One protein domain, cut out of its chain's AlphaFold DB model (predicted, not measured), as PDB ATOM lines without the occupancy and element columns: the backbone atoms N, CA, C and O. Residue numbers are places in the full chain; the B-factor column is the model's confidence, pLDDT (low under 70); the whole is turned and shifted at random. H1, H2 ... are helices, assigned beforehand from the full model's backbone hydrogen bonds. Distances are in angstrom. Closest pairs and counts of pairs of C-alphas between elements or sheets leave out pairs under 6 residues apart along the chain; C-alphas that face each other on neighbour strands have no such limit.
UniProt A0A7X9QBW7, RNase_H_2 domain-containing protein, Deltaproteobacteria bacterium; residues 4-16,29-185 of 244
ATOM      1  N   ASP A   4     -37.920  -8.033  38.169       73.69
ATOM      2  CA  ASP A   4     -39.366  -7.822  38.309       73.69
ATOM      3  C   ASP A   4     -39.749  -6.956  39.514       73.69
ATOM      4  O   ASP A   4     -40.731  -6.218  39.460       73.69
ATOM      5  N   MET A   5     -38.946  -6.963  40.582       78.31
ATOM      6  CA  MET A   5     -39.227  -6.184  41.797       78.31
ATOM      7  C   MET A   5     -39.277  -4.681  41.524       78.31
ATOM      8  O   MET A   5     -40.218  -4.010  41.938       78.31
ATOM      9  N   ASN A   6     -38.321  -4.161  40.753       80.69
ATOM     10  CA  ASN A   6     -38.298  -2.742  40.391       80.69
ATOM     11  C   ASN A   6     -39.537  -2.342  39.570       80.69
ATOM     12  O   ASN A   6     -40.069  -1.244  39.741       80.69
ATOM     13  N   LEU A   7     -40.014  -3.235  38.694       84.00
ATOM     14  CA  LEU A   7     -41.215  -3.003  37.894       84.00
ATOM     15  C   LEU A   7     -42.479  -3.008  38.766       84.00
ATOM     16  O   LEU A   7     -43.358  -2.167  38.573       84.00
ATOM     17  N   LEU A   8     -42.569  -3.927  39.729       85.31
ATOM     18  CA  LEU A   8     -43.684  -3.989  40.674       85.31
ATOM     19  C   LEU A   8     -43.713  -2.758  41.585       85.31
ATOM     20  O   LEU A   8     -44.760  -2.122  41.678       85.31
ATOM     21  N   THR A   9     -42.577  -2.351  42.159       86.38
ATOM     22  CA  THR A   9     -42.459  -1.113  42.949       86.38
ATOM     23  C   THR A   9     -42.930   0.106  42.155       86.38
ATOM     24  O   THR A   9     -43.759   0.880  42.637       86.38
ATOM     25  N   ALA A  10     -42.495   0.253  40.899       86.75
ATOM     26  CA  ALA A  10     -42.961   1.341  40.040       86.75
ATOM     27  C   ALA A  10     -44.488   1.305  39.830       86.75
ATOM     28  O   ALA A  10     -45.139   2.350  39.837       86.75
ATOM     29  N   ARG A  11     -45.088   0.113  39.693       87.44
ATOM     30  CA  ARG A  11     -46.548  -0.043  39.581       87.44
ATOM     31  C   ARG A  11     -47.283   0.301  40.875       87.44
ATOM     32  O   ARG A  11     -48.340   0.922  40.778       87.44
ATOM     33  N   PHE A  12     -46.758  -0.046  42.051       90.00
ATOM     34  CA  PHE A  12     -47.332   0.382  43.336       90.00
ATOM     35  C   PHE A  12     -47.386   1.910  43.424       90.00
ATOM     36  O   PHE A  12     -48.453   2.473  43.675       90.00
ATOM     37  N   ILE A  13     -46.277   2.580  43.093       88.38
ATOM     38  CA  ILE A  13     -46.181   4.047  43.082       88.38
ATOM     39  C   ILE A  13     -47.202   4.662  42.114       88.38
ATOM     40  O   ILE A  13     -47.965   5.546  42.503       88.38
ATOM     41  N   LEU A  14     -47.259   4.180  40.866       90.19
ATOM     42  CA  LEU A  14     -48.178   4.707  39.846       90.19
ATOM     43  C   LEU A  14     -49.655   4.543  40.229       90.19
ATOM     44  O   LEU A  14     -50.465   5.418  39.930       90.19
ATOM     45  N   ASN A  15     -50.001   3.452  40.916       91.19
ATOM     46  CA  ASN A  15     -51.361   3.199  41.397       91.19
ATOM     47  C   ASN A  15     -51.633   3.794  42.788       91.19
ATOM     48  O   ASN A  15     -52.700   3.552  43.349       91.19
ATOM     49  N   ARG A  16     -50.694   4.575  43.346       91.88
ATOM     50  CA  ARG A  16     -50.783   5.182  44.688       91.88
ATOM     51  C   ARG A  16     -51.078   4.158  45.788       91.88
ATOM     52  O   ARG A  16     -51.783   4.455  46.751       91.88
ATOM     53  N   LEU A  29     -34.142 -17.232  41.373       91.00
ATOM     54  CA  LEU A  29     -33.837 -18.641  41.089       91.00
ATOM     55  C   LEU A  29     -32.978 -18.847  39.838       91.00
ATOM     56  O   LEU A  29     -32.408 -19.928  39.664       91.00
ATOM     57  N   LEU A  30     -32.810 -17.826  38.993       88.88
ATOM     58  CA  LEU A  30     -31.980 -17.933  37.796       88.88
ATOM     59  C   LEU A  30     -30.525 -18.241  38.157       88.88
ATOM     60  O   LEU A  30     -29.865 -19.046  37.499       88.88
ATOM     61  N   HIS A  31     -30.014 -17.597  39.203       89.56
ATOM     62  CA  HIS A  31     -28.639 -17.762  39.659       89.56
ATOM     63  C   HIS A  31     -28.347 -19.161  40.237       89.56
ATOM     64  O   HIS A  31     -27.416 -19.802  39.737       89.56
ATOM     65  N   PRO A  32     -29.094 -19.672  41.238       91.81
ATOM     66  CA  PRO A  32     -28.887 -21.024  41.747       91.81
ATOM     67  C   PRO A  32     -29.215 -22.087  40.692       91.81
ATOM     68  O   PRO A  32     -28.432 -23.021  40.539       91.81
ATOM     69  N   GLY A  33     -30.273 -21.903  39.889       93.19
ATOM     70  CA  GLY A  33     -30.607 -22.813  38.790       93.19
ATOM     71  C   GLY A  33     -29.466 -22.935  37.777       93.19
ATOM     72  O   GLY A  33     -29.014 -24.036  37.477       93.19
ATOM     73  N   ARG A  34     -28.893 -21.810  37.320       92.44
ATOM     74  CA  ARG A  34     -27.709 -21.831  36.441       92.44
ATOM     75  C   ARG A  34     -26.502 -22.483  37.097       92.44
ATOM     76  O   ARG A  34     -25.762 -23.188  36.426       92.44
ATOM     77  N   ARG A  35     -26.252 -22.215  38.374       92.94
ATOM     78  CA  ARG A  35     -25.060 -22.743  39.042       92.94
ATOM     79  C   ARG A  35     -25.108 -24.261  39.185       92.94
ATOM     80  O   ARG A  35     -24.081 -24.905  39.010       92.94
ATOM     81  N   LEU A  36     -26.279 -24.804  39.503       95.31
ATOM     82  CA  LEU A  36     -26.443 -26.223  39.805       95.31
ATOM     83  C   LEU A  36     -26.727 -27.051  38.545       95.31
ATOM     84  O   LEU A  36     -26.161 -28.125  38.380       95.31
ATOM     85  N   LEU A  37     -27.527 -26.528  37.614       95.69
ATOM     86  CA  LEU A  37     -28.110 -27.336  36.536       95.69
ATOM     87  C   LEU A  37     -27.527 -27.034  35.146       95.69
ATOM     88  O   LEU A  37     -27.707 -27.822  34.224       95.69
ATOM     89  N   ARG A  38     -26.802 -25.920  34.948       92.38
ATOM     90  CA  ARG A  38     -26.386 -25.477  33.597       92.38
ATOM     91  C   ARG A  38     -25.485 -26.458  32.847       92.38
ATOM     92  O   ARG A  38     -25.467 -26.415  31.625       92.38
ATOM     93  N   HIS A  39     -24.756 -27.321  33.546       92.81
ATOM     94  CA  HIS A  39     -23.842 -28.283  32.924       92.81
ATOM     95  C   HIS A  39     -24.539 -29.243  31.942       92.81
ATOM     96  O   HIS A  39     -23.873 -29.780  31.065       92.81
ATOM     97  N   ARG A  40     -25.861 -29.429  32.062       91.94
ATOM     98  CA  ARG A  40     -26.661 -30.311  31.196       91.94
ATOM     99  C   ARG A  40     -27.857 -29.624  30.530       91.94
ATOM    100  O   ARG A  40     -28.745 -30.299  30.022       91.94
ATOM    101  N   MET A  41     -27.910 -28.292  30.562       91.19
ATOM    102  CA  MET A  41     -29.047 -27.515  30.058       91.19
ATOM    103  C   MET A  41     -28.619 -26.665  28.866       91.19
ATOM    104  O   MET A  41     -27.606 -25.968  28.933       91.19
ATOM    105  N   GLU A  42     -29.426 -26.658  27.804       89.94
ATOM    106  CA  GLU A  42     -29.191 -25.821  26.619       89.94
ATOM    107  C   GLU A  42     -29.222 -24.327  26.976       89.94
ATOM    108  O   GLU A  42     -28.409 -23.521  26.522       89.94
ATOM    109  N   ASN A  43     -30.172 -23.942  27.827       90.50
ATOM    110  CA  ASN A  43     -30.345 -22.574  28.277       90.50
ATOM    111  C   ASN A  43     -30.945 -22.543  29.695       90.50
ATOM    112  O   ASN A  43     -31.245 -23.571  30.290       90.50
ATOM    113  N   ALA A  44     -31.076 -21.344  30.262       87.88
ATOM    114  CA  ALA A  44     -31.555 -21.139  31.631       87.88
ATOM    115  C   ALA A  44     -32.966 -20.534  31.685       87.88
ATOM    116  O   ALA A  44     -33.242 -19.699  32.549       87.88
ATOM    117  N   ARG A  45     -33.820 -20.858  30.708       90.06
ATOM    118  CA  ARG A  45     -35.233 -20.460  30.712       90.06
ATOM    119  C   ARG A  45     -36.017 -21.389  31.637       90.06
ATOM    120  O   ARG A  45     -35.690 -22.567  31.750       90.06
ATOM    121  N   LEU A  46     -37.074 -20.863  32.256       90.38
ATOM    122  CA  LEU A  46     -37.918 -21.632  33.174       90.38
ATOM    123  C   LEU A  46     -38.531 -22.867  32.495       90.38
ATOM    124  O   LEU A  46     -38.460 -23.951  33.056       90.38
ATOM    125  N   LEU A  47     -38.997 -22.722  31.251       90.19
ATOM    126  CA  LEU A  47     -39.534 -23.828  30.453       90.19
ATOM    127  C   LEU A  47     -38.526 -24.981  30.278       90.19
ATOM    128  O   LEU A  47     -38.893 -26.147  30.337       90.19
ATOM    129  N   THR A  48     -37.235 -24.673  30.116       91.69
ATOM    130  CA  THR A  48     -36.193 -25.707  30.019       91.69
ATOM    131  C   THR A  48     -36.013 -26.437  31.350       91.69
ATOM    132  O   THR A  48     -35.869 -27.656  31.361       91.69
ATOM    133  N   PHE A  49     -36.079 -25.730  32.482       93.06
ATOM    134  CA  PHE A  49     -36.053 -26.385  33.792       93.06
ATOM    135  C   PHE A  49     -37.298 -27.238  34.040       93.06
ATOM    136  O   PHE A  49     -37.191 -28.328  34.593       93.06
ATOM    137  N   GLU A  50     -38.468 -26.781  33.610       93.25
ATOM    138  CA  GLU A  50     -39.705 -27.549  33.726       93.25
ATOM    139  C   GLU A  50     -39.605 -28.895  33.032       93.25
ATOM    140  O   GLU A  50     -39.794 -29.922  33.677       93.25
ATOM    141  N   THR A  51     -39.229 -28.908  31.759       92.31
ATOM    142  CA  THR A  51     -39.172 -30.155  30.998       92.31
ATOM    143  C   THR A  51     -38.010 -31.037  31.451       92.31
ATOM    144  O   THR A  51     -38.196 -32.222  31.709       92.31
ATOM    145  N   SER A  52     -36.805 -30.477  31.604       91.00
ATOM    146  CA  SER A  52     -35.594 -31.277  31.846       91.00
ATOM    147  C   SER A  52     -35.356 -31.658  33.311       91.00
ATOM    148  O   SER A  52     -34.550 -32.551  33.576       91.00
ATOM    149  N   VAL A  53     -36.001 -30.977  34.264       91.94
ATOM    150  CA  VAL A  53     -35.796 -31.205  35.708       91.94
ATOM    151  C   VAL A  53     -37.093 -31.567  36.418       91.94
ATOM    152  O   VAL A  53     -37.095 -32.493  37.226       91.94
ATOM    153  N   LEU A  54     -38.190 -30.864  36.130       91.50
ATOM    154  CA  LEU A  54     -39.475 -31.107  36.795       91.50
ATOM    155  C   LEU A  54     -40.353 -32.134  36.060       91.50
ATOM    156  O   LEU A  54     -41.344 -32.583  36.632       91.50
ATOM    157  N   GLY A  55     -40.005 -32.511  34.825       90.31
ATOM    158  CA  GLY A  55     -40.812 -33.399  33.984       90.31
ATOM    159  C   GLY A  55     -42.162 -32.793  33.583       90.31
ATOM    160  O   GLY A  55     -43.124 -33.527  33.378       90.31
ATOM    161  N   ILE A  56     -42.254 -31.462  33.532       89.88
ATOM    162  CA  ILE A  56     -43.475 -30.729  33.191       89.88
ATOM    163  C   ILE A  56     -43.418 -30.330  31.714       89.88
ATOM    164  O   ILE A  56     -42.487 -29.651  31.274       89.88
ATOM    165  N   GLU A  57     -44.453 -30.703  30.967       87.88
ATOM    166  CA  GLU A  57     -44.699 -30.237  29.603       87.88
ATOM    167  C   GLU A  57     -45.951 -29.358  29.588       87.88
ATOM    168  O   GLU A  57     -46.986 -29.708  30.160       87.88
ATOM    169  N   ARG A  58     -45.843 -28.178  28.970       86.69
ATOM    170  CA  ARG A  58     -46.955 -27.231  28.854       86.69
ATOM    171  C   ARG A  58     -47.614 -27.363  27.486       86.69
ATOM    172  O   ARG A  58     -46.939 -27.253  26.467       86.69
ATOM    173  N   GLU A  59     -48.937 -27.491  27.463       79.94
ATOM    174  CA  GLU A  59     -49.736 -27.427  26.237       79.94
ATOM    175  C   GLU A  59     -50.466 -26.083  26.131       79.94
ATOM    176  O   GLU A  59     -51.071 -25.611  27.094       79.94
ATOM    177  N   GLY A  60     -50.430 -25.468  24.944       78.44
ATOM    178  CA  GLY A  60     -51.210 -24.259  24.647       78.44
ATOM    179  C   GLY A  60     -50.775 -22.997  25.400       78.44
ATOM    180  O   GLY A  60     -51.588 -22.092  25.579       78.44
ATOM    181  N   ASP A  61     -49.522 -22.929  25.859       84.88
ATOM    182  CA  ASP A  61     -49.008 -21.755  26.565       84.88
ATOM    183  C   ASP A  61     -48.785 -20.566  25.616       84.88
ATOM    184  O   ASP A  61     -48.399 -20.731  24.453       84.88
ATOM    185  N   VAL A  62     -49.021 -19.346  26.106       87.12
ATOM    186  CA  VAL A  62     -48.833 -18.136  25.298       87.12
ATOM    187  C   VAL A  62     -47.340 -17.829  25.150       87.12
ATOM    188  O   VAL A  62     -46.616 -17.799  26.148       87.12
ATOM    189  N   PRO A  63     -46.838 -17.531  23.936       86.50
ATOM    190  CA  PRO A  63     -45.460 -17.093  23.780       86.50
ATOM    191  C   PRO A  63     -45.207 -15.814  24.584       86.50
ATOM    192  O   PRO A  63     -45.912 -14.816  24.421       86.50
ATOM    193  N   GLY A  64     -44.163 -15.802  25.418       84.12
ATOM    194  CA  GLY A  64     -43.869 -14.660  26.294       84.12
ATOM    195  C   GLY A  64     -43.713 -13.320  25.556       84.12
ATOM    196  O   GLY A  64     -44.052 -12.265  26.092       84.12
ATOM    197  N   CYS A  65     -43.276 -13.346  24.292       88.06
ATOM    198  CA  CYS A  65     -43.176 -12.156  23.441       88.06
ATOM    199  C   CYS A  65     -44.539 -11.543  23.062       88.06
ATOM    200  O   CYS A  65     -44.599 -10.357  22.741       88.06
ATOM    201  N   GLU A  66     -45.635 -12.305  23.120       91.81
ATOM    202  CA  GLU A  66     -46.986 -11.810  22.841       91.81
ATOM    203  C   GLU A  66     -47.632 -11.113  24.040       91.81
ATOM    204  O   GLU A  66     -48.544 -10.301  23.854       91.81
ATOM    205  N   ILE A  67     -47.169 -11.403  25.261       91.31
ATOM    206  CA  ILE A  67     -47.768 -10.905  26.506       91.31
ATOM    207  C   ILE A  67     -47.897  -9.368  26.517       91.31
ATOM    208  O   ILE A  67     -48.996  -8.880  26.802       91.31
ATOM    209  N   PRO A  68     -46.866  -8.570  26.150       90.94
ATOM    210  CA  PRO A  68     -46.994  -7.113  26.123       90.94
ATOM    211  C   PRO A  68     -48.088  -6.631  25.167       90.94
ATOM    212  O   PRO A  68     -48.880  -5.760  25.524       90.94
ATOM    213  N   ARG A  69     -48.169  -7.218  23.964       93.50
ATOM    214  CA  ARG A  69     -49.181  -6.849  22.966       93.50
ATOM    215  C   ARG A  69     -50.587  -7.143  23.485       93.50
ATOM    216  O   ARG A  69     -51.435  -6.256  23.443       93.50
ATOM    217  N   ARG A  70     -50.813  -8.346  24.025       93.75
ATOM    218  CA  ARG A  70     -52.106  -8.750  24.603       93.75
ATOM    219  C   ARG A  70     -52.536  -7.819  25.739       93.75
ATOM    220  O   ARG A  70     -53.688  -7.391  25.775       93.75
ATOM    221  N   TYR A  71     -51.596  -7.419  26.598       91.50
ATOM    222  CA  TYR A  71     -51.852  -6.454  27.668       91.50
ATOM    223  C   TYR A  71     -52.261  -5.066  27.144       91.50
ATOM    224  O   TYR A  71     -53.238  -4.488  27.624       91.50
ATOM    225  N   PHE A  72     -51.568  -4.526  26.135       93.00
ATOM    226  CA  PHE A  72     -51.949  -3.238  25.537       93.00
ATOM    227  C   PHE A  72     -53.289  -3.300  24.795       93.00
ATOM    228  O   PHE A  72     -54.071  -2.347  24.863       93.00
ATOM    229  N   ASP A  73     -53.585  -4.412  24.122       94.69
ATOM    230  CA  ASP A  73     -54.879  -4.626  23.470       94.69
ATOM    231  C   ASP A  73     -56.014  -4.681  24.507       94.69
ATOM    232  O   ASP A  73     -57.056  -4.051  24.307       94.69
ATOM    233  N   TRP A  74     -55.791  -5.327  25.658       94.88
ATOM    234  CA  TRP A  74     -56.722  -5.304  26.790       94.88
ATOM    235  C   TRP A  74     -56.935  -3.889  27.345       94.88
ATOM    236  O   TRP A  74     -58.078  -3.495  27.576       94.88
ATOM    237  N   LEU A  75     -55.881  -3.078  27.504       93.06
ATOM    238  CA  LEU A  75     -56.020  -1.692  27.979       93.06
ATOM    239  C   LEU A  75     -56.910  -0.836  27.065       93.06
ATOM    240  O   LEU A  75     -57.649   0.016  27.559       93.06
ATOM    241  N   ARG A  76     -56.846  -1.065  25.748       95.44
ATOM    242  CA  ARG A  76     -57.639  -0.330  24.751       95.44
ATOM    243  C   ARG A  76     -59.072  -0.843  24.648       95.44
ATOM    244  O   ARG A  76     -59.999  -0.045  24.604       95.44
ATOM    245  N   ARG A  77     -59.246  -2.165  24.569       95.00
ATOM    246  CA  ARG A  77     -60.537  -2.804  24.250       95.00
ATOM    247  C   ARG A  77     -61.349  -3.190  25.479       95.00
ATOM    248  O   ARG A  77     -62.545  -3.413  25.357       95.00
ATOM    249  N   ARG A  78     -60.699  -3.299  26.641       92.56
ATOM    250  CA  ARG A  78     -61.273  -3.790  27.906       92.56
ATOM    251  C   ARG A  78     -61.888  -5.194  27.817       92.56
ATOM    252  O   ARG A  78     -62.709  -5.558  28.649       92.56
ATOM    253  N   ASP A  79     -61.446  -6.004  26.853       92.00
ATOM    254  CA  ASP A  79     -61.868  -7.398  26.689       92.00
ATOM    255  C   ASP A  79     -60.980  -8.338  27.517       92.00
ATOM    256  O   ASP A  79     -59.821  -8.580  27.172       92.00
ATOM    257  N   GLY A  80     -61.522  -8.863  28.619       89.31
ATOM    258  CA  GLY A  80     -60.796  -9.722  29.559       89.31
ATOM    259  C   GLY A  80     -60.281 -11.036  28.962       89.31
ATOM    260  O   GLY A  80     -59.288 -11.567  29.456       89.31
ATOM    261  N   ARG A  81     -60.877 -11.522  27.863       91.06
ATOM    262  CA  ARG A  81     -60.466 -12.776  27.202       91.06
ATOM    263  C   ARG A  81     -59.022 -12.729  26.699       91.06
ATOM    264  O   ARG A  81     -58.349 -13.748  26.659       91.06
ATOM    265  N   LEU A  82     -58.509 -11.536  26.387       89.38
ATOM    266  CA  LEU A  82     -57.116 -11.331  25.962       89.38
ATOM    267  C   LEU A  82     -56.089 -11.643  27.062       89.38
ATOM    268  O   LEU A  82     -54.924 -11.893  26.755       89.38
ATOM    269  N   MET A  83     -56.514 -11.605  28.328       93.88
ATOM    270  CA  MET A  83     -55.648 -11.789  29.492       93.88
ATOM    271  C   MET A  83     -55.756 -13.178  30.117       93.88
ATOM    272  O   MET A  83     -54.924 -13.504  30.961       93.88
ATOM    273  N   GLU A  84     -56.731 -14.000  29.721       91.88
ATOM    274  CA  GLU A  84     -56.939 -15.327  30.311       91.88
ATOM    275  C   GLU A  84     -55.680 -16.200  30.192       91.88
ATOM    276  O   GLU A  84     -55.156 -16.673  31.203       91.88
ATOM    277  N   ASP A  85     -55.130 -16.316  28.980       90.00
ATOM    278  CA  ASP A  85     -53.903 -17.081  28.729       90.00
ATOM    279  C   ASP A  85     -52.693 -16.482  29.458       90.00
ATOM    280  O   ASP A  85     -51.837 -17.209  29.952       90.00
ATOM    281  N   VAL A  86     -52.632 -15.150  29.579       92.44
ATOM    282  CA  VAL A  86     -51.535 -14.457  30.273       92.44
ATOM    283  C   VAL A  86     -51.555 -14.772  31.770       92.44
ATOM    284  O   VAL A  86     -50.510 -15.036  32.363       92.44
ATOM    285  N   PHE A  87     -52.735 -14.774  32.396       92.38
ATOM    286  CA  PHE A  87     -52.869 -15.155  33.802       92.38
ATOM    287  C   PHE A  87     -52.584 -16.639  34.018       92.38
ATOM    288  O   PHE A  87     -51.944 -16.998  35.007       92.38
ATOM    289  N   ARG A  88     -53.015 -17.499  33.088       91.44
ATOM    290  CA  ARG A  88     -52.709 -18.931  33.123       91.44
ATOM    291  C   ARG A  88     -51.200 -19.178  33.059       91.44
ATOM    292  O   ARG A  88     -50.682 -19.877  33.927       91.44
ATOM    293  N   HIS A  89     -50.508 -18.538  32.119       91.50
ATOM    294  CA  HIS A  89     -49.049 -18.566  31.993       91.50
ATOM    295  C   HIS A  89     -48.357 -18.116  33.281       91.50
ATOM    296  O   HIS A  89     -47.560 -18.852  33.856       91.50
ATOM    297  N   ASN A  90     -48.729 -16.942  33.803       90.44
ATOM    298  CA  ASN A  90     -48.119 -16.405  35.018       90.44
ATOM    299  C   ASN A  90     -48.339 -17.314  36.238       90.44
ATOM    300  O   ASN A  90     -47.427 -17.502  37.044       90.44
ATOM    301  N   ARG A  91     -49.524 -17.924  36.361       92.12
ATOM    302  CA  ARG A  91     -49.799 -18.911  37.410       92.12
ATOM    303  C   ARG A  91     -48.867 -20.119  37.291       92.12
ATOM    304  O   ARG A  91     -48.345 -20.566  38.311       92.12
ATOM    305  N   LEU A  92     -48.677 -20.653  36.085       91.75
ATOM    306  CA  LEU A  92     -47.775 -21.783  35.851       91.75
ATOM    307  C   LEU A  92     -46.323 -21.419  36.164       91.75
ATOM    308  O   LEU A  92     -45.643 -22.208  36.815       91.75
ATOM    309  N   ASP A  93     -45.875 -20.216  35.803       91.69
ATOM    310  CA  ASP A  93     -44.528 -19.742  36.133       91.69
ATOM    311  C   ASP A  93     -44.301 -19.685  37.647       91.69
ATOM    312  O   ASP A  93     -43.288 -20.179  38.140       91.69
ATOM    313  N   ILE A  94     -45.253 -19.138  38.411       91.62
ATOM    314  CA  ILE A  94     -45.154 -19.055  39.877       91.62
ATOM    315  C   ILE A  94     -45.072 -20.453  40.501       91.62
ATOM    316  O   ILE A  94     -44.215 -20.703  41.354       91.62
ATOM    317  N   VAL A  95     -45.937 -21.374  40.068       93.56
ATOM    318  CA  VAL A  95     -45.947 -22.756  40.572       93.56
ATOM    319  C   VAL A  95     -44.643 -23.473  40.219       93.56
ATOM    320  O   VAL A  95     -44.056 -24.136  41.073       93.56
ATOM    321  N   SER A  96     -44.150 -23.298  38.996       94.00
ATOM    322  CA  SER A  96     -42.929 -23.952  38.527       94.00
ATOM    323  C   SER A  96     -41.679 -23.388  39.192       94.00
ATOM    324  O   SER A  96     -40.778 -24.146  39.538       94.00
ATOM    325  N   MET A  97     -41.639 -22.085  39.485       94.19
ATOM    326  CA  MET A  97     -40.589 -21.497  40.320       94.19
ATOM    327  C   MET A  97     -40.594 -22.082  41.736       94.19
ATOM    328  O   MET A  97     -39.532 -22.417  42.256       94.19
ATOM    329  N   ALA A  98     -41.764 -22.256  42.359       95.19
ATOM    330  CA  ALA A  98     -41.856 -22.879  43.680       95.19
ATOM    331  C   ALA A  98     -41.396 -24.350  43.655       95.19
ATOM    332  O   ALA A  98     -40.638 -24.778  44.529       95.19
ATOM    333  N   ALA A  99     -41.793 -25.108  42.629       95.50
ATOM    334  CA  ALA A  99     -41.352 -26.485  42.424       95.50
ATOM    335  C   ALA A  99     -39.834 -26.575  42.188       95.50
ATOM    336  O   ALA A  99     -39.165 -27.408  42.799       95.50
ATOM    337  N   LEU A 100     -39.274 -25.677  41.371       95.69
ATOM    338  CA  LEU A 100     -37.835 -25.586  41.134       95.69
ATOM    339  C   LEU A 100     -37.080 -25.241  42.420       95.69
ATOM    340  O   LEU A 100     -36.074 -25.874  42.721       95.69
ATOM    341  N   LEU A 101     -37.568 -24.282  43.212       96.00
ATOM    342  CA  LEU A 101     -36.968 -23.949  44.504       96.00
ATOM    343  C   LEU A 101     -36.941 -25.163  45.440       96.00
ATOM    344  O   LEU A 101     -35.898 -25.442  46.035       96.00
ATOM    345  N   LYS A 102     -38.054 -25.900  45.545       95.44
ATOM    346  CA  LYS A 102     -38.106 -27.143  46.322       95.44
ATOM    347  C   LYS A 102     -37.060 -28.136  45.816       95.44
ATOM    348  O   LYS A 102     -36.244 -28.592  46.604       95.44
ATOM    349  N   HIS A 103     -37.027 -28.398  44.510       95.44
ATOM    350  CA  HIS A 103     -36.068 -29.321  43.907       95.44
ATOM    351  C   HIS A 103     -34.611 -28.933  44.209       95.44
ATOM    352  O   HIS A 103     -33.827 -29.772  44.641       95.44
ATOM    353  N   LEU A 104     -34.243 -27.660  44.036       95.75
ATOM    354  CA  LEU A 104     -32.888 -27.176  44.326       95.75
ATOM    355  C   LEU A 104     -32.542 -27.275  45.818       95.75
ATOM    356  O   LEU A 104     -31.396 -27.558  46.165       95.75
ATOM    357  N   THR A 105     -33.519 -27.043  46.694       95.44
ATOM    358  CA  THR A 105     -33.338 -27.164  48.146       95.44
ATOM    359  C   THR A 105     -33.140 -28.620  48.546       95.44
ATOM    360  O   THR A 105     -32.206 -28.914  49.289       95.44
ATOM    361  N   ASP A 106     -33.946 -29.533  48.003       95.25
ATOM    362  CA  ASP A 106     -33.818 -30.973  48.233       95.25
ATOM    363  C   ASP A 106     -32.473 -31.490  47.692       95.25
ATOM    364  O   ASP A 106     -31.784 -32.247  48.373       95.25
ATOM    365  N   LEU A 107     -32.044 -31.021  46.512       95.56
ATOM    366  CA  LEU A 107     -30.759 -31.379  45.905       95.56
ATOM    367  C   LEU A 107     -29.578 -30.991  46.805       95.56
ATOM    368  O   LEU A 107     -28.705 -31.810  47.085       95.56
ATOM    369  N   VAL A 108     -29.548 -29.741  47.272       94.94
ATOM    370  CA  VAL A 108     -28.477 -29.247  48.150       94.94
ATOM    371  C   VAL A 108     -28.577 -29.863  49.549       94.94
ATOM    372  O   VAL A 108     -27.557 -30.100  50.192       94.94
ATOM    373  N   GLY A 109     -29.787 -30.154  50.021       92.75
ATOM    374  CA  GLY A 109     -30.028 -30.821  51.298       92.75
ATOM    375  C   GLY A 109     -29.691 -32.316  51.303       92.75
ATOM    376  O   GLY A 109     -29.646 -32.908  52.379       92.75
ATOM    377  N   GLY A 110     -29.452 -32.926  50.135       87.56
ATOM    378  CA  GLY A 110     -29.303 -34.378  50.002       87.56
ATOM    379  C   GLY A 110     -30.602 -35.143  50.271       87.56
ATOM    380  O   GLY A 110     -30.554 -36.291  50.694       87.56
ATOM    381  N   GLY A 111     -31.752 -34.491  50.083       84.12
ATOM    382  CA  GLY A 111     -33.087 -35.067  50.265       84.12
ATOM    383  C   GLY A 111     -33.695 -35.654  48.990       84.12
ATOM    384  O   GLY A 111     -34.841 -36.091  49.021       84.12
ATOM    385  N   LEU A 112     -32.971 -35.630  47.867       84.50
ATOM    386  CA  LEU A 112     -33.382 -36.320  46.646       84.50
ATOM    387  C   LEU A 112     -32.871 -37.763  46.642       84.50
ATOM    388  O   LEU A 112     -31.745 -38.022  47.062       84.50
ATOM    389  N   GLU A 113     -33.676 -38.669  46.089       83.94
ATOM    390  CA  GLU A 113     -33.285 -40.060  45.846       83.94
ATOM    391  C   GLU A 113     -32.094 -40.101  44.867       83.94
ATOM    392  O   GLU A 113     -32.243 -39.651  43.716       83.94
ATOM    393  N   PRO A 114     -30.913 -40.602  45.279       77.44
ATOM    394  CA  PRO A 114     -29.714 -40.612  44.442       77.44
ATOM    395  C   PRO A 114     -29.920 -41.319  43.099       77.44
ATOM    396  O   PRO A 114     -29.448 -40.834  42.076       77.44
ATOM    397  N   GLU A 115     -30.699 -42.403  43.072       81.12
ATOM    398  CA  GLU A 115     -30.933 -43.240  41.889       81.12
ATOM    399  C   GLU A 115     -31.758 -42.532  40.809       81.12
ATOM    400  O   GLU A 115     -31.708 -42.901  39.635       81.12
ATOM    401  N   ARG A 116     -32.553 -41.530  41.198       85.12
ATOM    402  CA  ARG A 116     -33.414 -40.756  40.290       85.12
ATOM    403  C   ARG A 116     -32.845 -39.380  39.970       85.12
ATOM    404  O   ARG A 116     -33.411 -38.658  39.152       85.12
ATOM    405  N   THR A 117     -31.749 -39.010  40.620       91.56
ATOM    406  CA  THR A 117     -31.147 -37.689  40.490       91.56
ATOM    407  C   THR A 117     -29.968 -37.764  39.541       91.56
ATOM    408  O   THR A 117     -29.136 -38.662  39.617       91.56
ATOM    409  N   HIS A 118     -29.858 -36.795  38.637       94.38
ATOM    410  CA  HIS A 118     -28.722 -36.752  37.730       94.38
ATOM    411  C   HIS A 118     -27.424 -36.556  38.526       94.38
ATOM    412  O   HIS A 118     -27.278 -35.572  39.251       94.38
ATOM    413  N   HIS A 119     -26.453 -37.460  38.379       95.69
ATOM    414  CA  HIS A 119     -25.229 -37.419  39.188       95.69
ATOM    415  C   HIS A 119     -24.423 -36.120  38.993       95.69
ATOM    416  O   HIS A 119     -23.789 -35.634  39.930       95.69
ATOM    417  N   GLY A 120     -24.496 -35.504  37.808       96.56
ATOM    418  CA  GLY A 120     -23.920 -34.178  37.563       96.56
ATOM    419  C   GLY A 120     -24.551 -33.060  38.409       96.56
ATOM    420  O   GLY A 120     -23.835 -32.158  38.851       96.56
ATOM    421  N   ASP A 121     -25.853 -33.142  38.714       96.38
ATOM    422  CA  ASP A 121     -26.542 -32.182  39.591       96.38
ATOM    423  C   ASP A 121     -26.041 -32.341  41.036       96.38
ATOM    424  O   ASP A 121     -25.723 -31.350  41.699       96.38
ATOM    425  N   ILE A 122     -25.884 -33.587  41.504       96.88
ATOM    426  CA  ILE A 122     -25.337 -33.901  42.835       96.88
ATOM    427  C   ILE A 122     -23.895 -33.394  42.953       96.88
ATOM    428  O   ILE A 122     -23.535 -32.752  43.942       96.88
ATOM    429  N   LEU A 123     -23.069 -33.613  41.925       97.62
ATOM    430  CA  LEU A 123     -21.698 -33.105  41.879       97.62
ATOM    431  C   LEU A 123     -21.654 -31.572  41.941       97.62
ATOM    432  O   LEU A 123     -20.822 -31.001  42.654       97.62
ATOM    433  N   ALA A 124     -22.534 -30.889  41.203       97.38
ATOM    434  CA  ALA A 124     -22.631 -29.434  41.229       97.38
ATOM    435  C   ALA A 124     -23.074 -28.917  42.610       97.38
ATOM    436  O   ALA A 124     -22.514 -27.936  43.105       97.38
ATOM    437  N   ALA A 125     -24.010 -29.608  43.267       97.44
ATOM    438  CA  ALA A 125     -24.437 -29.305  44.631       97.44
ATOM    439  C   ALA A 125     -23.314 -29.523  45.659       97.44
ATOM    440  O   ALA A 125     -23.085 -28.660  46.509       97.44
ATOM    441  N   ALA A 126     -22.549 -30.610  45.537       97.38
ATOM    442  CA  ALA A 126     -21.385 -30.880  46.379       97.38
ATOM    443  C   ALA A 126     -20.335 -29.761  46.263       97.38
ATOM    444  O   ALA A 126     -19.876 -29.227  47.275       97.38
ATOM    445  N   ARG A 127     -20.013 -29.342  45.029       97.38
ATOM    446  CA  ARG A 127     -19.112 -28.206  44.759       97.38
ATOM    447  C   ARG A 127     -19.633 -26.917  45.384       97.38
ATOM    448  O   ARG A 127     -18.892 -26.246  46.098       97.38
ATOM    449  N   PHE A 128     -20.913 -26.611  45.178       96.88
ATOM    450  CA  PHE A 128     -21.549 -25.427  45.743       96.88
ATOM    451  C   PHE A 128     -21.448 -25.379  47.276       96.88
ATOM    452  O   PHE A 128     -21.068 -24.349  47.834       96.88
ATOM    453  N   LEU A 129     -21.747 -26.485  47.961       97.00
ATOM    454  CA  LEU A 129     -21.638 -26.579  49.419       97.00
ATOM    455  C   LEU A 129     -20.194 -26.439  49.899       97.00
ATOM    456  O   LEU A 129     -19.938 -25.738  50.880       97.00
ATOM    457  N   HIS A 130     -19.249 -27.068  49.199       96.44
ATOM    458  CA  HIS A 130     -17.837 -27.002  49.552       96.44
ATOM    459  C   HIS A 130     -17.305 -25.567  49.454       96.44
ATOM    460  O   HIS A 130     -16.661 -25.089  50.387       96.44
ATOM    461  N   GLU A 131     -17.646 -24.844  48.385       95.88
ATOM    462  CA  GLU A 131     -17.279 -23.433  48.183       95.88
ATOM    463  C   GLU A 131     -17.888 -22.499  49.242       95.88
ATOM    464  O   GLU A 131     -17.352 -21.425  49.508       95.88
ATOM    465  N   ARG A 132     -18.999 -22.902  49.868       95.56
ATOM    466  CA  ARG A 132     -19.641 -22.184  50.981       95.56
ATOM    467  C   ARG A 132     -19.112 -22.588  52.361       95.56
ATOM    468  O   ARG A 132     -19.580 -22.052  53.358       95.56
ATOM    469  N   GLY A 133     -18.149 -23.509  52.428       96.06
ATOM    470  CA  GLY A 133     -17.574 -23.999  53.684       96.06
ATOM    471  C   GLY A 133     -18.392 -25.099  54.370       96.06
ATOM    472  O   GLY A 133     -18.024 -25.548  55.452       96.06
ATOM    473  N   HIS A 134     -19.466 -25.594  53.749       96.88
ATOM    474  CA  HIS A 134     -20.264 -26.709  54.266       96.88
ATOM    475  C   HIS A 134     -19.619 -28.063  53.923       96.88
ATOM    476  O   HIS A 134     -20.221 -28.922  53.278       96.88
ATOM    477  N   THR A 135     -18.369 -28.260  54.354       96.12
ATOM    478  CA  THR A 135     -17.517 -29.389  53.946       96.12
ATOM    479  C   THR A 135     -18.128 -30.755  54.252       96.12
ATOM    480  O   THR A 135     -18.046 -31.648  53.414       96.12
ATOM    481  N   GLN A 136     -18.781 -30.934  55.407       95.38
ATOM    482  CA  GLN A 136     -19.376 -32.228  55.763       95.38
ATOM    483  C   GLN A 136     -20.549 -32.609  54.851       95.38
ATOM    484  O   GLN A 136     -20.683 -33.770  54.474       95.38
ATOM    485  N   ALA A 137     -21.396 -31.642  54.488       95.75
ATOM    486  CA  ALA A 137     -22.514 -31.880  53.582       95.75
ATOM    487  C   ALA A 137     -22.010 -32.133  52.152       95.75
ATOM    488  O   ALA A 137     -22.428 -33.095  51.513       95.75
ATOM    489  N   ALA A 138     -21.027 -31.348  51.695       97.12
ATOM    490  CA  ALA A 138     -20.365 -31.570  50.413       97.12
ATOM    491  C   ALA A 138     -19.734 -32.966  50.313       97.12
ATOM    492  O   ALA A 138     -19.898 -33.644  49.305       97.12
ATOM    493  N   ARG A 139     -19.050 -33.409  51.377       96.38
ATOM    494  CA  ARG A 139     -18.434 -34.736  51.464       96.38
ATOM    495  C   ARG A 139     -19.453 -35.851  51.221       96.38
ATOM    496  O   ARG A 139     -19.198 -36.688  50.367       96.38
ATOM    497  N   ARG A 140     -20.607 -35.816  51.900       95.56
ATOM    498  CA  ARG A 140     -21.673 -36.821  51.720       95.56
ATOM    499  C   ARG A 140     -22.157 -36.890  50.271       95.56
ATOM    500  O   ARG A 140     -22.336 -37.976  49.735       95.56
ATOM    501  N   LEU A 141     -22.338 -35.734  49.627       96.31
ATOM    502  CA  LEU A 141     -22.750 -35.696  48.224       96.31
ATOM    503  C   LEU A 141     -21.654 -36.228  47.290       96.31
ATOM    504  O   LEU A 141     -21.965 -36.989  46.383       96.31
ATOM    505  N   TYR A 142     -20.378 -35.892  47.522       97.19
ATOM    506  CA  TYR A 142     -19.269 -36.463  46.747       97.19
ATOM    507  C   TYR A 142     -19.163 -37.983  46.908       97.19
ATOM    508  O   TYR A 142     -18.947 -38.668  45.913       97.19
ATOM    509  N   GLU A 143     -19.330 -38.508  48.125       95.44
ATOM    510  CA  GLU A 143     -19.378 -39.953  48.394       95.44
ATOM    511  C   GLU A 143     -20.531 -40.616  47.621       95.44
ATOM    512  O   GLU A 143     -20.332 -41.648  46.986       95.44
ATOM    513  N   GLY A 144     -21.706 -39.980  47.579       93.75
ATOM    514  CA  GLY A 144     -22.864 -40.482  46.831       93.75
ATOM    515  C   GLY A 144     -22.632 -40.636  45.322       93.75
ATOM    516  O   GLY A 144     -23.258 -41.487  44.698       93.75
ATOM    517  N   VAL A 145     -21.711 -39.864  44.730       95.94
ATOM    518  CA  VAL A 145     -21.399 -39.938  43.288       95.94
ATOM    519  C   VAL A 145     -19.982 -40.420  42.969       95.94
ATOM    520  O   VAL A 145     -19.597 -40.446  41.800       95.94
ATOM    521  N   SER A 146     -19.200 -40.865  43.958       95.44
ATOM    522  CA  SER A 146     -17.830 -41.351  43.726       95.44
ATOM    523  C   SER A 146     -17.769 -42.673  42.962       95.44
ATOM    524  O   SER A 146     -16.711 -43.040  42.464       95.44
ATOM    525  N   SER A 147     -18.883 -43.397  42.869       93.69
ATOM    526  CA  SER A 147     -19.026 -44.617  42.061       93.69
ATOM    527  C   SER A 147     -20.062 -44.442  40.950       93.69
ATOM    528  O   SER A 147     -20.688 -45.402  40.515       93.69
ATOM    529  N   SER A 148     -20.259 -43.199  40.504       94.00
ATOM    530  CA  SER A 148     -21.140 -42.861  39.389       94.00
ATOM    531  C   SER A 148     -20.776 -43.630  38.111       94.00
ATOM    532  O   SER A 148     -19.598 -43.761  37.782       94.00
ATOM    533  N   PHE A 149     -21.792 -44.059  37.350       92.50
ATOM    534  CA  PHE A 149     -21.612 -44.624  36.004       92.50
ATOM    535  C   PHE A 149     -21.041 -43.608  35.006       92.50
ATOM    536  O   PHE A 149     -20.332 -43.980  34.074       92.50
ATOM    537  N   ASP A 150     -21.321 -42.318  35.210       94.31
ATOM    538  CA  ASP A 150     -20.631 -41.240  34.506       94.31
ATOM    539  C   ASP A 150     -19.204 -41.107  35.063       94.31
ATOM    540  O   ASP A 150     -19.007 -40.710  36.222       94.31
ATOM    541  N   ARG A 151     -18.222 -41.446  34.217       93.88
ATOM    542  CA  ARG A 151     -16.790 -41.437  34.535       93.88
ATOM    543  C   ARG A 151     -16.284 -40.046  34.903       93.88
ATOM    544  O   ARG A 151     -15.478 -39.935  35.826       93.88
ATOM    545  N   GLU A 152     -16.725 -38.994  34.217       94.12
ATOM    546  CA  GLU A 152     -16.266 -37.632  34.509       94.12
ATOM    547  C   GLU A 152     -16.768 -37.178  35.877       94.12
ATOM    548  O   GLU A 152     -16.006 -36.615  36.671       94.12
ATOM    549  N   VAL A 153     -18.030 -37.490  36.187       96.44
ATOM    550  CA  VAL A 153     -18.619 -37.192  37.496       96.44
ATOM    551  C   VAL A 153     -17.910 -37.959  38.610       96.44
ATOM    552  O   VAL A 153     -17.504 -37.353  39.605       96.44
ATOM    553  N   SER A 154     -17.710 -39.265  38.421       96.38
ATOM    554  CA  SER A 154     -17.014 -40.139  39.371       96.38
ATOM    555  C   SER A 154     -15.600 -39.632  39.675       96.38
ATOM    556  O   SER A 154     -15.251 -39.401  40.837       96.38
ATOM    557  N   LEU A 155     -14.803 -39.345  38.639       96.12
ATOM    558  CA  LEU A 155     -13.444 -38.822  38.799       96.12
ATOM    559  C   LEU A 155     -13.437 -37.463  39.505       96.12
ATOM    560  O   LEU A 155     -12.667 -37.257  40.444       96.12
ATOM    561  N   ALA A 156     -14.306 -36.535  39.104       97.12
ATOM    562  CA  ALA A 156     -14.389 -35.220  39.733       97.12
ATOM    563  C   ALA A 156     -14.775 -35.296  41.221       97.12
ATOM    564  O   ALA A 156     -14.253 -34.524  42.039       97.12
ATOM    565  N   ALA A 157     -15.668 -36.222  41.574       97.81
ATOM    566  CA  ALA A 157     -16.069 -36.478  42.948       97.81
ATOM    567  C   ALA A 157     -14.909 -37.050  43.771       97.81
ATOM    568  O   ALA A 157     -14.560 -36.468  44.798       97.81
ATOM    569  N   ARG A 158     -14.244 -38.109  43.287       98.12
ATOM    570  CA  ARG A 158     -13.085 -38.728  43.959       98.12
ATOM    571  C   ARG A 158     -11.935 -37.744  44.158       98.12
ATOM    572  O   ARG A 158     -11.372 -37.676  45.250       98.12
ATOM    573  N   ARG A 159     -11.630 -36.915  43.149       98.12
ATOM    574  CA  ARG A 159     -10.631 -35.836  43.261       98.12
ATOM    575  C   ARG A 159     -10.984 -34.885  44.399       98.12
ATOM    576  O   ARG A 159     -10.182 -34.703  45.313       98.12
ATOM    577  N   SER A 160     -12.200 -34.341  44.391       98.19
ATOM    578  CA  SER A 160     -12.663 -33.395  45.417       98.19
ATOM    579  C   SER A 160     -12.665 -34.016  46.818       98.19
ATOM    580  O   SER A 160     -12.170 -33.406  47.768       98.19
ATOM    581  N   LEU A 161     -13.157 -35.250  46.935       97.81
ATOM    582  CA  LEU A 161     -13.229 -36.012  48.177       97.81
ATOM    583  C   LEU A 161     -11.832 -36.289  48.750       97.81
ATOM    584  O   LEU A 161     -11.576 -36.011  49.921       97.81
ATOM    585  N   SER A 162     -10.890 -36.732  47.914       97.88
ATOM    586  CA  SER A 162      -9.514 -37.003  48.345       97.88
ATOM    587  C   SER A 162      -8.803 -35.752  48.878       97.88
ATOM    588  O   SER A 162      -8.078 -35.831  49.869       97.88
ATOM    589  N   LEU A 163      -9.056 -34.571  48.296       97.25
ATOM    590  CA  LEU A 163      -8.498 -33.306  48.786       97.25
ATOM    591  C   LEU A 163      -9.084 -32.901  50.142       97.25
ATOM    592  O   LEU A 163      -8.350 -32.370  50.982       97.25
ATOM    593  N   ILE A 164     -10.379 -33.156  50.363       96.81
ATOM    594  CA  ILE A 164     -11.042 -32.939  51.655       96.81
ATOM    595  C   ILE A 164     -10.404 -33.841  52.719       96.81
ATOM    596  O   ILE A 164      -9.962 -33.338  53.751       96.81
ATOM    597  N   HIS A 165     -10.276 -35.142  52.445       96.88
ATOM    598  CA  HIS A 165      -9.642 -36.100  53.356       96.88
ATOM    599  C   HIS A 165      -8.187 -35.744  53.660       96.88
ATOM    600  O   HIS A 165      -7.791 -35.668  54.824       96.88
ATOM    601  N   ARG A 166      -7.408 -35.416  52.624       96.06
ATOM    602  CA  ARG A 166      -6.019 -34.968  52.758       96.06
ATOM    603  C   ARG A 166      -5.899 -33.764  53.690       96.06
ATOM    604  O   ARG A 166      -5.033 -33.747  54.561       96.06
ATOM    605  N   ARG A 167      -6.768 -32.756  53.529       95.25
ATOM    606  CA  ARG A 167      -6.773 -31.553  54.379       95.25
ATOM    607  C   ARG A 167      -7.168 -31.870  55.826       95.25
ATOM    608  O   ARG A 167      -6.644 -31.232  56.731       95.25
ATOM    609  N   ALA A 168      -8.036 -32.856  56.035       94.75
ATOM    610  CA  ALA A 168      -8.413 -33.345  57.359       94.75
ATOM    611  C   ALA A 168      -7.359 -34.272  58.003       94.75
ATOM    612  O   ALA A 168      -7.512 -34.652  59.158       94.75
ATOM    613  N   GLY A 169      -6.298 -34.652  57.279       95.12
ATOM    614  CA  GLY A 169      -5.315 -35.637  57.742       95.12
ATOM    615  C   GLY A 169      -5.825 -37.084  57.734       95.12
ATOM    616  O   GLY A 169      -5.170 -37.955  58.300       95.12
ATOM    617  N   ALA A 170      -6.958 -37.332  57.081       96.25
ATOM    618  CA  ALA A 170      -7.635 -38.617  56.959       96.25
ATOM    619  C   ALA A 170      -7.031 -39.421  55.786       96.25
ATOM    620  O   ALA A 170      -7.586 -39.505  54.689       96.25
ATOM    621  N   TRP A 171      -5.791 -39.891  55.961       95.75
ATOM    622  CA  TRP A 171      -5.024 -40.533  54.882       95.75
ATOM    623  C   TRP A 171      -5.544 -41.920  54.516       95.75
ATOM    624  O   TRP A 171      -5.404 -42.323  53.363       95.75
ATOM    625  N   GLU A 172      -6.138 -42.625  55.479       95.69
ATOM    626  CA  GLU A 172      -6.717 -43.959  55.283       95.69
ATOM    627  C   GLU A 172      -7.888 -43.923  54.297       95.69
ATOM    628  O   GLU A 172      -8.110 -44.888  53.578       95.69
ATOM    629  N   GLU A 173      -8.567 -42.784  54.184       96.25
ATOM    630  CA  GLU A 173      -9.652 -42.550  53.237       96.25
ATOM    631  C   GLU A 173      -9.174 -41.891  51.936       96.25
ATOM    632  O   GLU A 173      -9.717 -42.161  50.866       96.25
ATOM    633  N   ALA A 174      -8.141 -41.039  51.987       97.19
ATOM    634  CA  ALA A 174      -7.622 -40.358  50.796       97.19
ATOM    635  C   ALA A 174      -6.851 -41.297  49.851       97.19
ATOM    636  O   ALA A 174      -7.023 -41.229  48.635       97.19
ATOM    637  N   VAL A 175      -5.990 -42.157  50.403       97.38
ATOM    638  CA  VAL A 175      -5.074 -43.004  49.622       97.38
ATOM    639  C   VAL A 175      -5.811 -44.021  48.745       97.38
ATOM    640  O   VAL A 175      -5.481 -44.081  47.557       97.38
ATOM    641  N   PRO A 176      -6.835 -44.749  49.238       97.50
ATOM    642  CA  PRO A 176      -7.584 -45.686  48.404       97.50
ATOM    643  C   PRO A 176      -8.246 -45.025  47.194       97.50
ATOM    644  O   PRO A 176      -8.359 -45.653  46.145       97.50
ATOM    645  N   LEU A 177      -8.645 -43.750  47.298       97.38
ATOM    646  CA  LEU A 177      -9.213 -43.012  46.166       97.38
ATOM    647  C   LEU A 177      -8.175 -42.814  45.057       97.38
ATOM    648  O   LEU A 177      -8.486 -43.044  43.890       97.38
ATOM    649  N   TRP A 178      -6.944 -42.424  45.401       97.38
ATOM    650  CA  TRP A 178      -5.869 -42.262  44.414       97.38
ATOM    651  C   TRP A 178      -5.430 -43.599  43.819       97.38
ATOM    652  O   TRP A 178      -5.215 -43.688  42.614       97.38
ATOM    653  N   GLU A 179      -5.330 -44.647  44.639       96.25
ATOM    654  CA  GLU A 179      -4.998 -45.996  44.169       96.25
ATOM    655  C   GLU A 179      -6.065 -46.537  43.208       96.25
ATOM    656  O   GLU A 179      -5.713 -47.037  42.143       96.25
ATOM    657  N   ALA A 180      -7.353 -46.369  43.525       95.56
ATOM    658  CA  ALA A 180      -8.450 -46.758  42.639       95.56
ATOM    659  C   ALA A 180      -8.432 -45.972  41.317       95.56
ATOM    660  O   ALA A 180      -8.599 -46.557  40.250       95.56
ATOM    661  N   MET A 181      -8.173 -44.660  41.367       95.00
ATOM    662  CA  MET A 181      -8.031 -43.841  40.158       95.00
ATOM    663  C   MET A 181      -6.867 -44.313  39.275       95.00
ATOM    664  O   MET A 181      -7.040 -44.419  38.066       95.00
ATOM    665  N   LEU A 182      -5.712 -44.647  39.861       93.69
ATOM    666  CA  LEU A 182      -4.557 -45.164  39.116       93.69
ATOM    667  C   LEU A 182      -4.749 -46.600  38.618       93.69
ATOM    668  O   LEU A 182      -4.142 -46.982  37.620       93.69
ATOM    669  N   ALA A 183      -5.572 -47.403  39.291       92.62
ATOM    670  CA  ALA A 183      -5.950 -48.725  38.802       92.62
ATOM    671  C   ALA A 183      -6.835 -48.630  37.546       92.62
ATOM    672  O   ALA A 183      -6.696 -49.448  36.638       92.62
ATOM    673  N   GLU A 184      -7.718 -47.629  37.477       91.19
ATOM    674  CA  GLU A 184      -8.566 -47.361  36.306       91.19
ATOM    675  C   GLU A 184      -7.808 -46.657  35.169       91.19
ATOM    676  O   GLU A 184      -8.014 -46.962  33.992       91.19
ATOM    677  N   ASP A 185      -6.939 -45.704  35.507       89.31
ATOM    678  CA  ASP A 185      -6.053 -45.027  34.567       89.31
ATOM    679  C   ASP A 185      -4.697 -44.737  35.224       89.31
ATOM    680  O   ASP A 185      -4.551 -43.735  35.932       89.31
TER     681      ASP A 185
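What this domain is: This is residues 4 to 16 and 29 to 185 of the 244 residues of the protein "RNase_H_2 domain-containing protein" of Deltaproteobacteria bacterium (UniProt A0A7X9QBW7). A rod with the long helix H5 along one half and an up-and-down bundle of H6, H7 and H8 set across its far end, with H9 packed on H8 beyond. H4 folds back at the first end of H5, H3 packs on H5 further along, H2 packs on H6 near the join, and H1 sticks out, touching no helix. The printed part has 170 residues with nine named helices, H1 to H9 in order, and no named strand: all helix. It is loose, with a radius of gyration of the C-alphas of 22.2 A, spanning 74 by 35 by 22 A.

How they stand to each other: H5, residues 81 to 109, and H6, residues 119 to 131, are the hubs, touching four helices each. They touch at Val 108 and Ala 125, closest C-alphas 5.4 A apart, at a steep tilt of 69.7 degrees, only just short of about perpendicular. H4, residues 64 to 77, forms a helical hairpin with H5, which touches it with residues 82 to 86 alone; the closest C-alphas, of Arg 70 and Leu 82, are 5.8 A apart. H3, residues 46 to 54, touches residues 93 to 100 of H5 alone, at a steep tilt of 47 degrees; the closest C-alphas, of Glu 50 and Ser 96, are 6.8 A apart. H2, residues 30 to 40, touches H6; the closest C-alphas, of Leu 36 and Ala 124, are 5.2 A apart. H7, residues 135 to 145, runs the opposite way to H6 at a shallow tilt of 16 degrees; the closest C-alphas, of Ala 126 and Ala 138, are 4.2 A apart. H8, residues 151 to 168, forms a hairpin with H7; the closest C-alphas, of Tyr 142 and Ala 157, are 5.0 A apart. H9, residues 171 to 184, forms a hairpin with H8; the closest C-alphas, of Ser 162 and Ala 174, are 4.6 A apart. H1, residues 4 to 14, stands free with residues 15 and 16. Every O i to N i+4 pair is within hydrogen-bond range in H1, H3, H6, H7 and H8, against 5 of 7 in H2, 8 of 10 in H4 and H9, and 23 of 25 in H5.

Where its parts are: H5 is 42.8 A long, from C-alpha 81 at (-60.466, -12.776, 27.202) to C-alpha 109 at (-30.028, -30.821, 51.298). H8 is 25.6 A long, H4 20.6 A and H9 20.1 A, ending with C-alpha 184 at (-8.566, -47.361, 36.306).

The domain as a whole: The C-alphas farthest apart, of Arg 77 and Glu 172, are 74.5 A apart. Residues 17 to 28 are cut out, and C-alphas 16 and 29 are 29.5 A apart. No printed whole link is long. No printed residue has a pLDDT under 70.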